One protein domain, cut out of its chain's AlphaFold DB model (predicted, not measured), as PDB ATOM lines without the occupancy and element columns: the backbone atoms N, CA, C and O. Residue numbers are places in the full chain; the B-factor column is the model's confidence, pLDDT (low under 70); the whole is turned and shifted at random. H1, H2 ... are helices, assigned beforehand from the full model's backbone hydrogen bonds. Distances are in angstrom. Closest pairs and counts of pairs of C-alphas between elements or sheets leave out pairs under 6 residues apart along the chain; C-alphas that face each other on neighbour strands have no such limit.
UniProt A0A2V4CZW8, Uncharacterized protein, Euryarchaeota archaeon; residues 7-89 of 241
ATOM      1  N   SER A   7      48.822 135.398 168.867       49.31
ATOM      2  CA  SER A   7      48.606 134.040 168.368       49.31
ATOM      3  C   SER A   7      48.486 133.090 169.566       49.31
ATOM      4  O   SER A   7      48.812 133.460 170.701       49.31
ATOM      5  N   ASP A   8      48.090 131.837 169.326       40.47
ATOM      6  CA  ASP A   8      48.103 130.744 170.319       40.47
ATOM      7  C   ASP A   8      49.464 130.573 171.055       40.47
ATOM      8  O   ASP A   8      49.544 129.879 172.071       40.47
ATOM      9  N   GLU A   9      50.544 131.221 170.586       46.66
ATOM     10  CA  GLU A   9      51.898 131.201 171.162       46.66
ATOM     11  C   GLU A   9      52.349 132.524 171.826       46.66
ATOM     12  O   GLU A   9      53.441 132.570 172.399       46.66
ATOM     13  N   GLY A  10      51.518 133.574 171.835       55.69
ATOM     14  CA  GLY A  10      51.796 134.859 172.492       55.69
ATOM     15  C   GLY A  10      51.953 136.045 171.534       55.69
ATOM     16  O   GLY A  10      51.564 135.975 170.373       55.69
ATOM     17  N   LEU A  11      52.489 137.162 172.046       61.19
ATOM     18  CA  LEU A  11      52.674 138.411 171.295       61.19
ATOM     19  C   LEU A  11      53.731 138.245 170.191       61.19
ATOM     20  O   LEU A  11      54.879 137.924 170.491       61.19
ATOM     21  N   ASN A  12      53.388 138.519 168.928       73.38
ATOM     22  CA  ASN A  12      54.373 138.537 167.836       73.38
ATOM     23  C   ASN A  12      55.225 139.822 167.901       73.38
ATOM     24  O   ASN A  12      54.906 140.844 167.286       73.38
ATOM     25  N   GLU A  13      56.295 139.770 168.697       76.62
ATOM     26  CA  GLU A  13      57.225 140.885 168.938       76.62
ATOM     27  C   GLU A  13      57.853 141.416 167.637       76.62
ATOM     28  O   GLU A  13      57.993 142.627 167.477       76.62
ATOM     29  N   ASP A  14      58.138 140.536 166.670       81.00
ATOM     30  CA  ASP A  14      58.722 140.912 165.378       81.00
ATOM     31  C   ASP A  14      57.781 141.820 164.568       81.00
ATOM     32  O   ASP A  14      58.216 142.820 163.989       81.00
ATOM     33  N   LEU A  15      56.477 141.511 164.550       79.12
ATOM     34  CA  LEU A  15      55.474 142.339 163.874       79.12
ATOM     35  C   LEU A  15      55.272 143.679 164.593       79.12
ATOM     36  O   LEU A  15      55.116 144.710 163.939       79.12
ATOM     37  N   ILE A  16      55.309 143.679 165.929       79.81
ATOM     38  CA  ILE A  16      55.196 144.899 166.740       79.81
ATOM     39  C   ILE A  16      56.351 145.852 166.418       79.81
ATOM     40  O   ILE A  16      56.096 147.017 166.110       79.81
ATOM     41  N   SER A  17      57.594 145.363 166.408       83.38
ATOM     42  CA  SER A  17      58.765 146.172 166.046       83.38
ATOM     43  C   SER A  17      58.710 146.669 164.603       83.38
ATOM     44  O   SER A  17      59.053 147.817 164.325       83.38
ATOM     45  N   LEU A  18      58.232 145.838 163.674       84.75
ATOM     46  CA  LEU A  18      58.073 146.226 162.274       84.75
ATOM     47  C   LEU A  18      57.028 147.346 162.098       84.75
ATOM     48  O   LEU A  18      57.232 148.270 161.312       84.75
ATOM     49  N   ILE A  19      55.918 147.283 162.839       80.88
ATOM     50  CA  ILE A  19      54.871 148.314 162.834       80.88
ATOM     51  C   ILE A  19      55.357 149.598 163.520       80.88
ATOM     52  O   ILE A  19      55.064 150.687 163.031       80.88
ATOM     53  N   GLN A  20      56.102 149.492 164.624       83.12
ATOM     54  CA  GLN A  20      56.711 150.645 165.297       83.12
ATOM     55  C   GLN A  20      57.649 151.410 164.364       83.12
ATOM     56  O   GLN A  20      57.500 152.623 164.226       83.12
ATOM     57  N   ASP A  21      58.539 150.705 163.660       85.94
ATOM     58  CA  ASP A  21      59.446 151.308 162.677       85.94
ATOM     59  C   ASP A  21      58.669 151.971 161.527       85.94
ATOM     60  O   ASP A  21      58.958 153.105 161.144       85.94
ATOM     61  N   ALA A  22      57.612 151.317 161.033       82.19
ATOM     62  CA  ALA A  22      56.761 151.863 159.975       82.19
ATOM     63  C   ALA A  22      55.984 153.125 160.401       82.19
ATOM     64  O   ALA A  22      55.755 154.011 159.576       82.19
ATOM     65  N   LEU A  23      55.572 153.212 161.670       81.75
ATOM     66  CA  LEU A  23      54.861 154.364 162.235       81.75
ATOM     67  C   LEU A  23      55.804 155.442 162.792       81.75
ATOM     68  O   LEU A  23      55.351 156.549 163.081       81.75
ATOM     69  N   GLY A  24      57.099 155.144 162.920       84.38
ATOM     70  CA  GLY A  24      58.081 156.020 163.552       84.38
ATOM     71  C   GLY A  24      57.864 156.193 165.057       84.38
ATOM     72  O   GLY A  24      58.221 157.241 165.587       84.38
ATOM     73  N   CYS A  25      57.257 155.203 165.719       84.94
ATOM     74  CA  CYS A  25      57.080 155.181 167.171       84.94
ATOM     75  C   CYS A  25      58.309 154.551 167.826       84.94
ATOM     76  O   CYS A  25      58.756 153.487 167.393       84.94
ATOM     77  N   ASP A  26      58.831 155.181 168.872       87.75
ATOM     78  CA  ASP A  26      59.926 154.619 169.658       87.75
ATOM     79  C   ASP A  26      59.428 153.706 170.797       87.75
ATOM     80  O   ASP A  26      58.226 153.531 171.032       87.75
ATOM     81  N   ASP A  27      60.372 153.067 171.493       85.25
ATOM     82  CA  ASP A  27      60.068 152.161 172.602       85.25
ATOM     83  C   ASP A  27      59.390 152.885 173.783       85.25
ATOM     84  O   ASP A  27      58.616 152.262 174.516       85.25
ATOM     85  N   GLU A  28      59.655 154.187 173.978       88.44
ATOM     86  CA  GLU A  28      59.029 154.993 175.033       88.44
ATOM     87  C   GLU A  28      57.563 155.275 174.684       88.44
ATOM     88  O   GLU A  28      56.695 155.086 175.539       88.44
ATOM     89  N   ASP A  29      57.261 155.618 173.427       87.62
ATOM     90  CA  ASP A  29      55.886 155.771 172.930       87.62
ATOM     91  C   ASP A  29      55.079 154.478 173.088       87.62
ATOM     92  O   ASP A  29      53.914 154.484 173.503       87.62
ATOM     93  N   HIS A  30      55.699 153.341 172.768       83.38
ATOM     94  CA  HIS A  30      55.064 152.041 172.926       83.38
ATOM     95  C   HIS A  30      54.791 151.704 174.397       83.38
ATOM     96  O   HIS A  30      53.684 151.276 174.733       83.38
ATOM     97  N   ALA A  31      55.769 151.928 175.277       86.50
ATOM     98  CA  ALA A  31      55.616 151.702 176.709       86.50
ATOM     99  C   ALA A  31      54.535 152.611 177.316       86.50
ATOM    100  O   ALA A  31      53.677 152.125 178.053       86.50
ATOM    101  N   ALA A  32      54.514 153.893 176.942       87.75
ATOM    102  CA  ALA A  32      53.501 154.848 177.384       87.75
ATOM    103  C   ALA A  32      52.089 154.445 176.922       87.75
ATOM    104  O   ALA A  32      51.119 154.562 177.672       87.75
ATOM    105  N   ALA A  33      51.956 153.919 175.700       85.12
ATOM    106  CA  ALA A  33      50.679 153.415 175.204       85.12
ATOM    107  C   ALA A  33      50.183 152.189 175.992       85.12
ATOM    108  O   ALA A  33      48.978 152.063 176.222       85.12
ATOM    109  N   LEU A  34      51.088 151.294 176.404       82.81
ATOM    110  CA  LEU A  34      50.749 150.138 177.237       82.81
ATOM    111  C   LEU A  34      50.359 150.553 178.659       82.81
ATOM    112  O   LEU A  34      49.346 150.069 179.160       82.81
ATOM    113  N   GLU A  35      51.093 151.486 179.269       86.50
ATOM    114  CA  GLU A  35      50.770 152.046 180.589       86.50
ATOM    115  C   GLU A  35      49.377 152.688 180.583       86.50
ATOM    116  O   GLU A  35      48.528 152.344 181.403       86.50
ATOM    117  N   HIS A  36      49.067 153.500 179.569       87.81
ATOM    118  CA  HIS A  36      47.735 154.089 179.416       87.81
ATOM    119  C   HIS A  36      46.629 153.024 179.273       87.81
ATOM    120  O   HIS A  36      45.494 153.218 179.714       87.81
ATOM    121  N   ILE A  37      46.896 151.903 178.597       85.88
ATOM    122  CA  ILE A  37      45.920 150.811 178.474       85.88
ATOM    123  C   ILE A  37      45.711 150.116 179.825       85.88
ATOM    124  O   ILE A  37      44.572 149.773 180.150       85.88
ATOM    125  N   ASP A  38      46.769 149.926 180.607       85.56
ATOM    126  CA  ASP A  38      46.670 149.306 181.928       85.56
ATOM    127  C   ASP A  38      45.892 150.203 182.903       85.56
ATOM    128  O   ASP A  38      44.937 149.749 183.535       85.56
ATOM    129  N   GLU A  39      46.202 151.502 182.920       88.25
ATOM    130  CA  GLU A  39      45.573 152.483 183.811       88.25
ATOM    131  C   GLU A  39      44.113 152.794 183.458       88.25
ATOM    132  O   GLU A  39      43.282 152.980 184.349       88.25
ATOM    133  N   HIS A  40      43.777 152.870 182.165       84.06
ATOM    134  CA  HIS A  40      42.477 153.393 181.725       84.06
ATOM    135  C   HIS A  40      41.584 152.385 181.005       84.06
ATOM    136  O   HIS A  40      40.445 152.715 180.661       84.06
ATOM    137  N   ARG A  41      42.076 151.180 180.698       85.31
ATOM    138  CA  ARG A  41      41.351 150.213 179.851       85.31
ATOM    139  C   ARG A  41      41.334 148.797 180.417       85.31
ATOM    140  O   ARG A  41      41.181 147.835 179.656       85.31
ATOM    141  N   ASP A  42      41.420 148.679 181.741       84.31
ATOM    142  CA  ASP A  42      41.357 147.421 182.493       84.31
ATOM    143  C   ASP A  42      42.364 146.379 181.971       84.31
ATOM    144  O   ASP A  42      41.977 145.251 181.646       84.31
ATOM    145  N   GLY A  43      43.628 146.767 181.769       81.69
ATOM    146  CA  GLY A  43      44.646 145.873 181.197       81.69
ATOM    147  C   GLY A  43      44.313 145.398 179.776       81.69
ATOM    148  O   GLY A  43      44.619 144.271 179.391       81.69
ATOM    149  N   GLY A  44      43.587 146.212 179.001       79.88
ATOM    150  CA  GLY A  44      43.121 145.844 177.663       79.88
ATOM    151  C   GLY A  44      41.941 144.864 177.655       79.88
ATOM    152  O   GLY A  44      41.668 144.239 176.627       79.88
ATOM    153  N   LYS A  45      41.224 144.719 178.777       82.38
ATOM    154  CA  LYS A  45      39.960 143.970 178.858       82.38
ATOM    155  C   LYS A  45      38.748 144.824 178.479       82.38
ATOM    156  O   LYS A  45      37.709 144.271 178.110       82.38
ATOM    157  N   TRP A  46      38.866 146.153 178.553       85.88
ATOM    158  CA  TRP A  46      37.827 147.111 178.153       85.88
ATOM    159  C   TRP A  46      36.464 146.850 178.816       85.88
ATOM    160  O   TRP A  46      35.435 146.786 178.135       85.88
ATOM    161  N   GLY A  47      36.440 146.613 180.129       85.38
ATOM    162  CA  GLY A  47      35.215 146.251 180.844       85.38
ATOM    163  C   GLY A  47      34.546 144.963 180.343       85.38
ATOM    164  O   GLY A  47      33.329 144.837 180.434       85.38
ATOM    165  N   GLY A  48      35.310 144.030 179.761       86.69
ATOM    166  CA  GLY A  48      34.805 142.778 179.181       86.69
ATOM    167  C   GLY A  48      34.425 142.865 177.700       86.69
ATOM    168  O   GLY A  48      33.913 141.895 177.157       86.69
ATOM    169  N   ARG A  49      34.684 143.995 177.030       86.94
ATOM    170  CA  ARG A  49      34.384 144.206 175.602       86.94
ATOM    171  C   ARG A  49      35.608 144.066 174.695       86.94
ATOM    172  O   ARG A  49      35.640 144.674 173.626       86.94
ATOM    173  N   ARG A  50      36.621 143.305 175.117       84.06
ATOM    174  CA  ARG A  50      37.868 143.105 174.360       84.06
ATOM    175  C   ARG A  50      37.590 142.686 172.914       84.06
ATOM    176  O   ARG A  50      38.053 143.370 172.011       84.06
ATOM    177  N   ASP A  51      36.757 141.673 172.701       82.38
ATOM    178  CA  ASP A  51      36.487 141.129 171.361       82.38
ATOM    179  C   ASP A  51      35.813 142.148 170.433       82.38
ATOM    180  O   ASP A  51      36.215 142.326 169.287       82.38
ATOM    181  N   ALA A  52      34.845 142.914 170.946       84.00
ATOM    182  CA  ALA A  52      34.190 143.975 170.176       84.00
ATOM    183  C   ALA A  52      35.170 145.093 169.775       84.00
ATOM    184  O   ALA A  52      35.052 145.699 168.708       84.00
ATOM    185  N   VAL A  53      36.139 145.384 170.645       84.75
ATOM    186  CA  VAL A  53      37.180 146.379 170.388       84.75
ATOM    187  C   VAL A  53      38.216 145.851 169.392       84.75
ATOM    188  O   VAL A  53      38.625 146.615 168.514       84.75
ATOM    189  N   LEU A  54      38.579 144.568 169.479       81.56
ATOM    190  CA  LEU A  54      39.437 143.886 168.511       81.56
ATOM    191  C   LEU A  54      38.800 143.892 167.121       81.56
ATOM    192  O   LEU A  54      39.412 144.417 166.192       81.56
ATOM    193  N   LYS A  55      37.541 143.457 167.000       83.00
ATOM    194  CA  LYS A  55      36.794 143.465 165.734       83.00
ATOM    195  C   LYS A  55      36.751 144.855 165.102       83.00
ATOM    196  O   LYS A  55      37.225 145.050 163.990       83.00
ATOM    197  N   ARG A  56      36.341 145.872 165.869       85.56
ATOM    198  CA  ARG A  56      36.332 147.267 165.391       85.56
ATOM    199  C   ARG A  56      37.727 147.780 165.008       85.56
ATOM    200  O   ARG A  56      37.845 148.709 164.211       85.56
ATOM    201  N   SER A  57      38.788 147.266 165.630       85.38
ATOM    202  CA  SER A  57      40.157 147.641 165.273       85.38
ATOM    203  C   SER A  57      40.626 146.987 163.977       85.38
ATOM    204  O   SER A  57      41.266 147.674 163.187       85.38
ATOM    205  N   ALA A  58      40.244 145.731 163.732       83.12
ATOM    206  CA  ALA A  58      40.462 145.044 162.464       83.12
ATOM    207  C   ALA A  58      39.697 145.735 161.326       83.12
ATOM    208  O   ALA A  58      40.298 146.055 160.303       83.12
ATOM    209  N   ASP A  59      38.430 146.102 161.552       86.19
ATOM    210  CA  ASP A  59      37.627 146.864 160.582       86.19
ATOM    211  C   ASP A  59      38.319 148.178 160.194       86.19
ATOM    212  O   ASP A  59      38.445 148.502 159.015       86.19
ATOM    213  N   ARG A  60      38.842 148.918 161.183       87.25
ATOM    214  CA  ARG A  60      39.590 150.164 160.943       87.25
ATOM    215  C   ARG A  60      40.885 149.947 160.164       87.25
ATOM    216  O   ARG A  60      41.280 150.822 159.400       87.25
ATOM    217  N   VAL A  61      41.563 148.820 160.365       86.06
ATOM    218  CA  VAL A  61      42.780 148.473 159.614       86.06
ATOM    219  C   VAL A  61      42.425 148.151 158.164       86.06
ATOM    220  O   VAL A  61      43.094 148.643 157.259       86.06
ATOM    221  N   ASN A  62      41.337 147.414 157.935       83.62
ATOM    222  CA  ASN A  62      40.846 147.102 156.593       83.62
ATOM    223  C   ASN A  62      40.348 148.360 155.849       83.62
ATOM    224  O   ASN A  62      40.647 148.569 154.673       83.62
ATOM    225  N   GLU A  63      39.662 149.261 156.555       87.81
ATOM    226  CA  GLU A  63      39.282 150.575 156.030       87.81
ATOM    227  C   GLU A  63      40.523 151.398 155.647       87.81
ATOM    228  O   GLU A  63      40.587 151.951 154.549       87.81
ATOM    229  N   ALA A  64      41.541 151.438 156.510       85.81
ATOM    230  CA  ALA A  64      42.785 152.154 156.236       85.81
ATOM    231  C   ALA A  64      43.569 151.551 155.056       85.81
ATOM    232  O   ALA A  64      44.173 152.297 154.281       85.81
ATOM    233  N   LEU A  65      43.533 150.228 154.881       83.12
ATOM    234  CA  LEU A  65      44.091 149.543 153.715       83.12
ATOM    235  C   LEU A  65      43.340 149.941 152.434       83.12
ATOM    236  O   LEU A  65      43.956 150.342 151.449       83.12
ATOM    237  N   THR A  66      42.006 149.927 152.478       84.06
ATOM    238  CA  THR A  66      41.133 150.299 151.350       84.06
ATOM    239  C   THR A  66      41.301 151.768 150.952       84.06
ATOM    240  O   THR A  66      41.315 152.106 149.768       84.06
ATOM    241  N   ASN A  67      41.484 152.648 151.937       88.62
ATOM    242  CA  ASN A  67      41.706 154.078 151.736       88.62
ATOM    243  C   ASN A  67      43.153 154.418 151.325       88.62
ATOM    244  O   ASN A  67      43.462 155.594 151.113       88.62
ATOM    245  N   GLY A  68      44.049 153.427 151.225       84.25
ATOM    246  CA  GLY A  68      45.463 153.625 150.886       84.25
ATOM    247  C   GLY A  68      46.257 154.384 151.955       84.25
ATOM    248  O   GLY A  68      47.268 155.015 151.648       84.25
ATOM    249  N   GLN A  69      45.779 154.377 153.202       82.94
ATOM    250  CA  GLN A  69      46.452 154.979 154.359       82.94
ATOM    251  C   GLN A  69      47.504 154.038 154.960       82.94
ATOM    252  O   GLN A  69      48.420 154.499 155.639       82.94
ATOM    253  N   LEU A  70      47.383 152.736 154.699       79.00
ATOM    254  CA  LEU A  70      48.384 151.720 155.009       79.00
ATOM    255  C   LEU A  70      49.023 151.191 153.717       79.00
ATOM    256  O   LEU A  70      48.378 151.219 152.666       79.00
ATOM    257  N   PRO A  71      50.282 150.716 153.773       80.38
ATOM    258  CA  PRO A  71      50.898 150.049 152.635       80.38
ATOM    259  C   PRO A  71      50.093 148.800 152.255       80.38
ATOM    260  O   PRO A  71      49.748 147.992 153.112       80.38
ATOM    261  N   ASP A  72      49.832 148.639 150.960       77.25
ATOM    262  CA  ASP A  72      49.105 147.519 150.351       77.25
ATOM    263  C   ASP A  72      50.011 146.321 150.019       77.25
ATOM    264  O   ASP A  72      49.566 145.310 149.479       77.25
ATOM    265  N   SER A  73      51.311 146.430 150.296       77.31
ATOM    266  CA  SER A  73      52.307 145.396 150.019       77.31
ATOM    267  C   SER A  73      53.503 145.503 150.959       77.31
ATOM    268  O   SER A  73      53.934 146.598 151.326       77.31
ATOM    269  N   GLY A  74      54.093 144.354 151.290       82.75
ATOM    270  CA  GLY A  74      55.298 144.250 152.108       82.75
ATOM    271  C   GLY A  74      55.050 143.561 153.449       82.75
ATOM    272  O   GLY A  74      53.912 143.257 153.793       82.75
ATOM    273  N   PRO A  75      56.110 143.359 154.248       82.44
ATOM    274  CA  PRO A  75      56.061 142.490 155.424       82.44
ATOM    275  C   PRO A  75      55.072 142.963 156.502       82.44
ATOM    276  O   PRO A  75      54.528 142.140 157.230       82.44
ATOM    277  N   VAL A  76      54.799 144.272 156.584       80.81
ATOM    278  CA  VAL A  76      53.779 144.835 157.488       80.81
ATOM    279  C   VAL A  76      52.372 144.483 157.009       80.81
ATOM    280  O   VAL A  76      51.541 144.076 157.811       80.81
ATOM    281  N   ALA A  77      52.111 144.631 155.708       81.62
ATOM    282  CA  ALA A  77      50.816 144.326 155.112       81.62
ATOM    283  C   ALA A  77      50.527 142.821 155.176       81.62
ATOM    284  O   ALA A  77      49.435 142.432 155.574       81.62
ATOM    285  N   ASP A  78      51.529 141.989 154.879       82.00
ATOM    286  CA  ASP A  78      51.435 140.529 154.965       82.00
ATOM    287  C   ASP A  78      51.194 140.065 156.414       82.00
ATOM    288  O   ASP A  78      50.347 139.210 156.666       82.00
ATOM    289  N   GLY A  79      51.900 140.662 157.384       79.94
ATOM    290  CA  GLY A  79      51.718 140.359 158.805       79.94
ATOM    291  C   GLY A  79      50.359 140.804 159.352       79.94
ATOM    292  O   GLY A  79      49.734 140.069 160.111       79.94
ATOM    293  N   LEU A  80      49.868 141.978 158.937       79.88
ATOM    294  CA  LEU A  80      48.523 142.446 159.282       79.88
ATOM    295  C   LEU A  80      47.444 141.572 158.635       79.88
ATOM    296  O   LEU A  80      46.500 141.194 159.318       79.88
ATOM    297  N   ALA A  81      47.591 141.213 157.358       79.81
ATOM    298  CA  ALA A  81      46.648 140.343 156.659       79.81
ATOM    299  C   ALA A  81      46.544 138.967 157.329       79.81
ATOM    300  O   ALA A  81      45.436 138.494 157.554       79.81
ATOM    301  N   SER A  82      47.674 138.374 157.730       78.44
ATOM    302  CA  SER A  82      47.683 137.112 158.481       78.44
ATOM    303  C   SER A  82      46.939 137.225 159.814       78.44
ATOM    304  O   SER A  82      46.208 136.318 160.180       78.44
ATOM    305  N   LEU A  83      47.088 138.346 160.530       73.50
ATOM    306  CA  LEU A  83      46.410 138.565 161.811       73.50
ATOM    307  C   LEU A  83      44.897 138.789 161.653       73.50
ATOM    308  O   LEU A  83      44.129 138.472 162.556       73.50
ATOM    309  N   LEU A  84      44.473 139.368 160.528       73.38
ATOM    310  CA  LEU A  84      43.059 139.564 160.211       73.38
ATOM    311  C   LEU A  84      42.390 138.259 159.742       73.38
ATOM    312  O   LEU A  84      41.221 138.060 160.051       73.38
ATOM    313  N   ASP A  85      43.124 137.386 159.046       67.69
ATOM    314  CA  ASP A  85      42.657 136.072 158.566       67.69
ATOM    315  C   ASP A  85      42.484 135.063 159.718       67.69
ATOM    316  O   ASP A  85      41.523 134.306 159.753       67.69
ATOM    317  N   GLU A  86      43.357 135.105 160.731       58.03
ATOM    318  CA  GLU A  86      43.311 134.194 161.890       58.03
ATOM    319  C   GLU A  86      42.139 134.480 162.858       58.03
ATOM    320  O   GLU A  86      41.813 133.652 163.708       58.03
ATOM    321  N   GLY A  87      41.496 135.648 162.732       51.44
ATOM    322  CA  GLY A  87      40.305 136.045 163.493       51.44
ATOM    323  C   GLY A  87      38.972 135.817 162.770       51.44
ATOM    324  O   GLY A  87      37.931 136.123 163.354       51.44
ATOM    325  N   ASP A  88      39.002 135.325 161.528       50.53
ATOM    326  CA  ASP A  88      37.822 134.954 160.749       50.53
ATOM    327  C   ASP A  88      37.551 133.459 160.954       50.53
ATOM    328  O   ASP A  88      38.256 132.580 160.456       50.53
ATOM    329  N   ASP A  89      36.536 133.147 161.749       45.53
ATOM    330  CA  ASP A  89      36.048 131.800 162.004       45.53
ATOM    331  C   ASP A  89      35.304 131.230 160.787       45.53
ATOM    332  O   ASP A  89      34.164 130.790 160.873       45.53
TER     333      ASP A  89
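This is residues 7 to 89 of the 241 residues of an uncharacterized protein of Euryarchaeota archaeon (UniProt A0A2V4CZW8). Four helices make an open frame: H3, the longest, forms one side, H4 and H1 meet on another, and H2 with the link to H3 completes the round. Contacts are few. The printed part has 83 residues, with H1, H2, H3 and H4 in chain order and no named strand, and is all helix. It is compact, with a radius of gyration of the C-alphas of 13.6 A and spans of 35 by 33 by 28 A.

H3, residues 50 to 66, is close to but not clearly touching H4, residues 75 to 85; their closest C-alphas, of Ala 58 and Leu 84, are 6.5 A apart, at a steep tilt of 48 degrees, opposite ways. H4 touches H1, residues 13 to 23, at Val 76 and Ile 19, the closest C-alphas, 6.5 A apart, with a steep tilt of 60 degrees, opposite ways. H1 is close to but not clearly touching H2, residues 27 to 40; the closest C-alphas, of Gln 20 and His 30, are 7.9 A apart, about perpendicular at 75 degrees. H2 and H3 are apart. In H1, H2, H3 and H4 every O i to N i+4 pair is within hydrogen-bond range.

H3 is 24.3 A long, H2 19.9 A, H1 and H4 15.2 A each. C-alpha 13 is at (57.225, 140.885, 168.938), C-alpha 85 at (42.657, 136.072, 158.566).

The farthest C-alphas, of Gly 47 and Ser 73, are 35.3 A apart. The printed part has no cut and no long link. pLDDT is under 70 at residues 7 to 11 and 85 to 89.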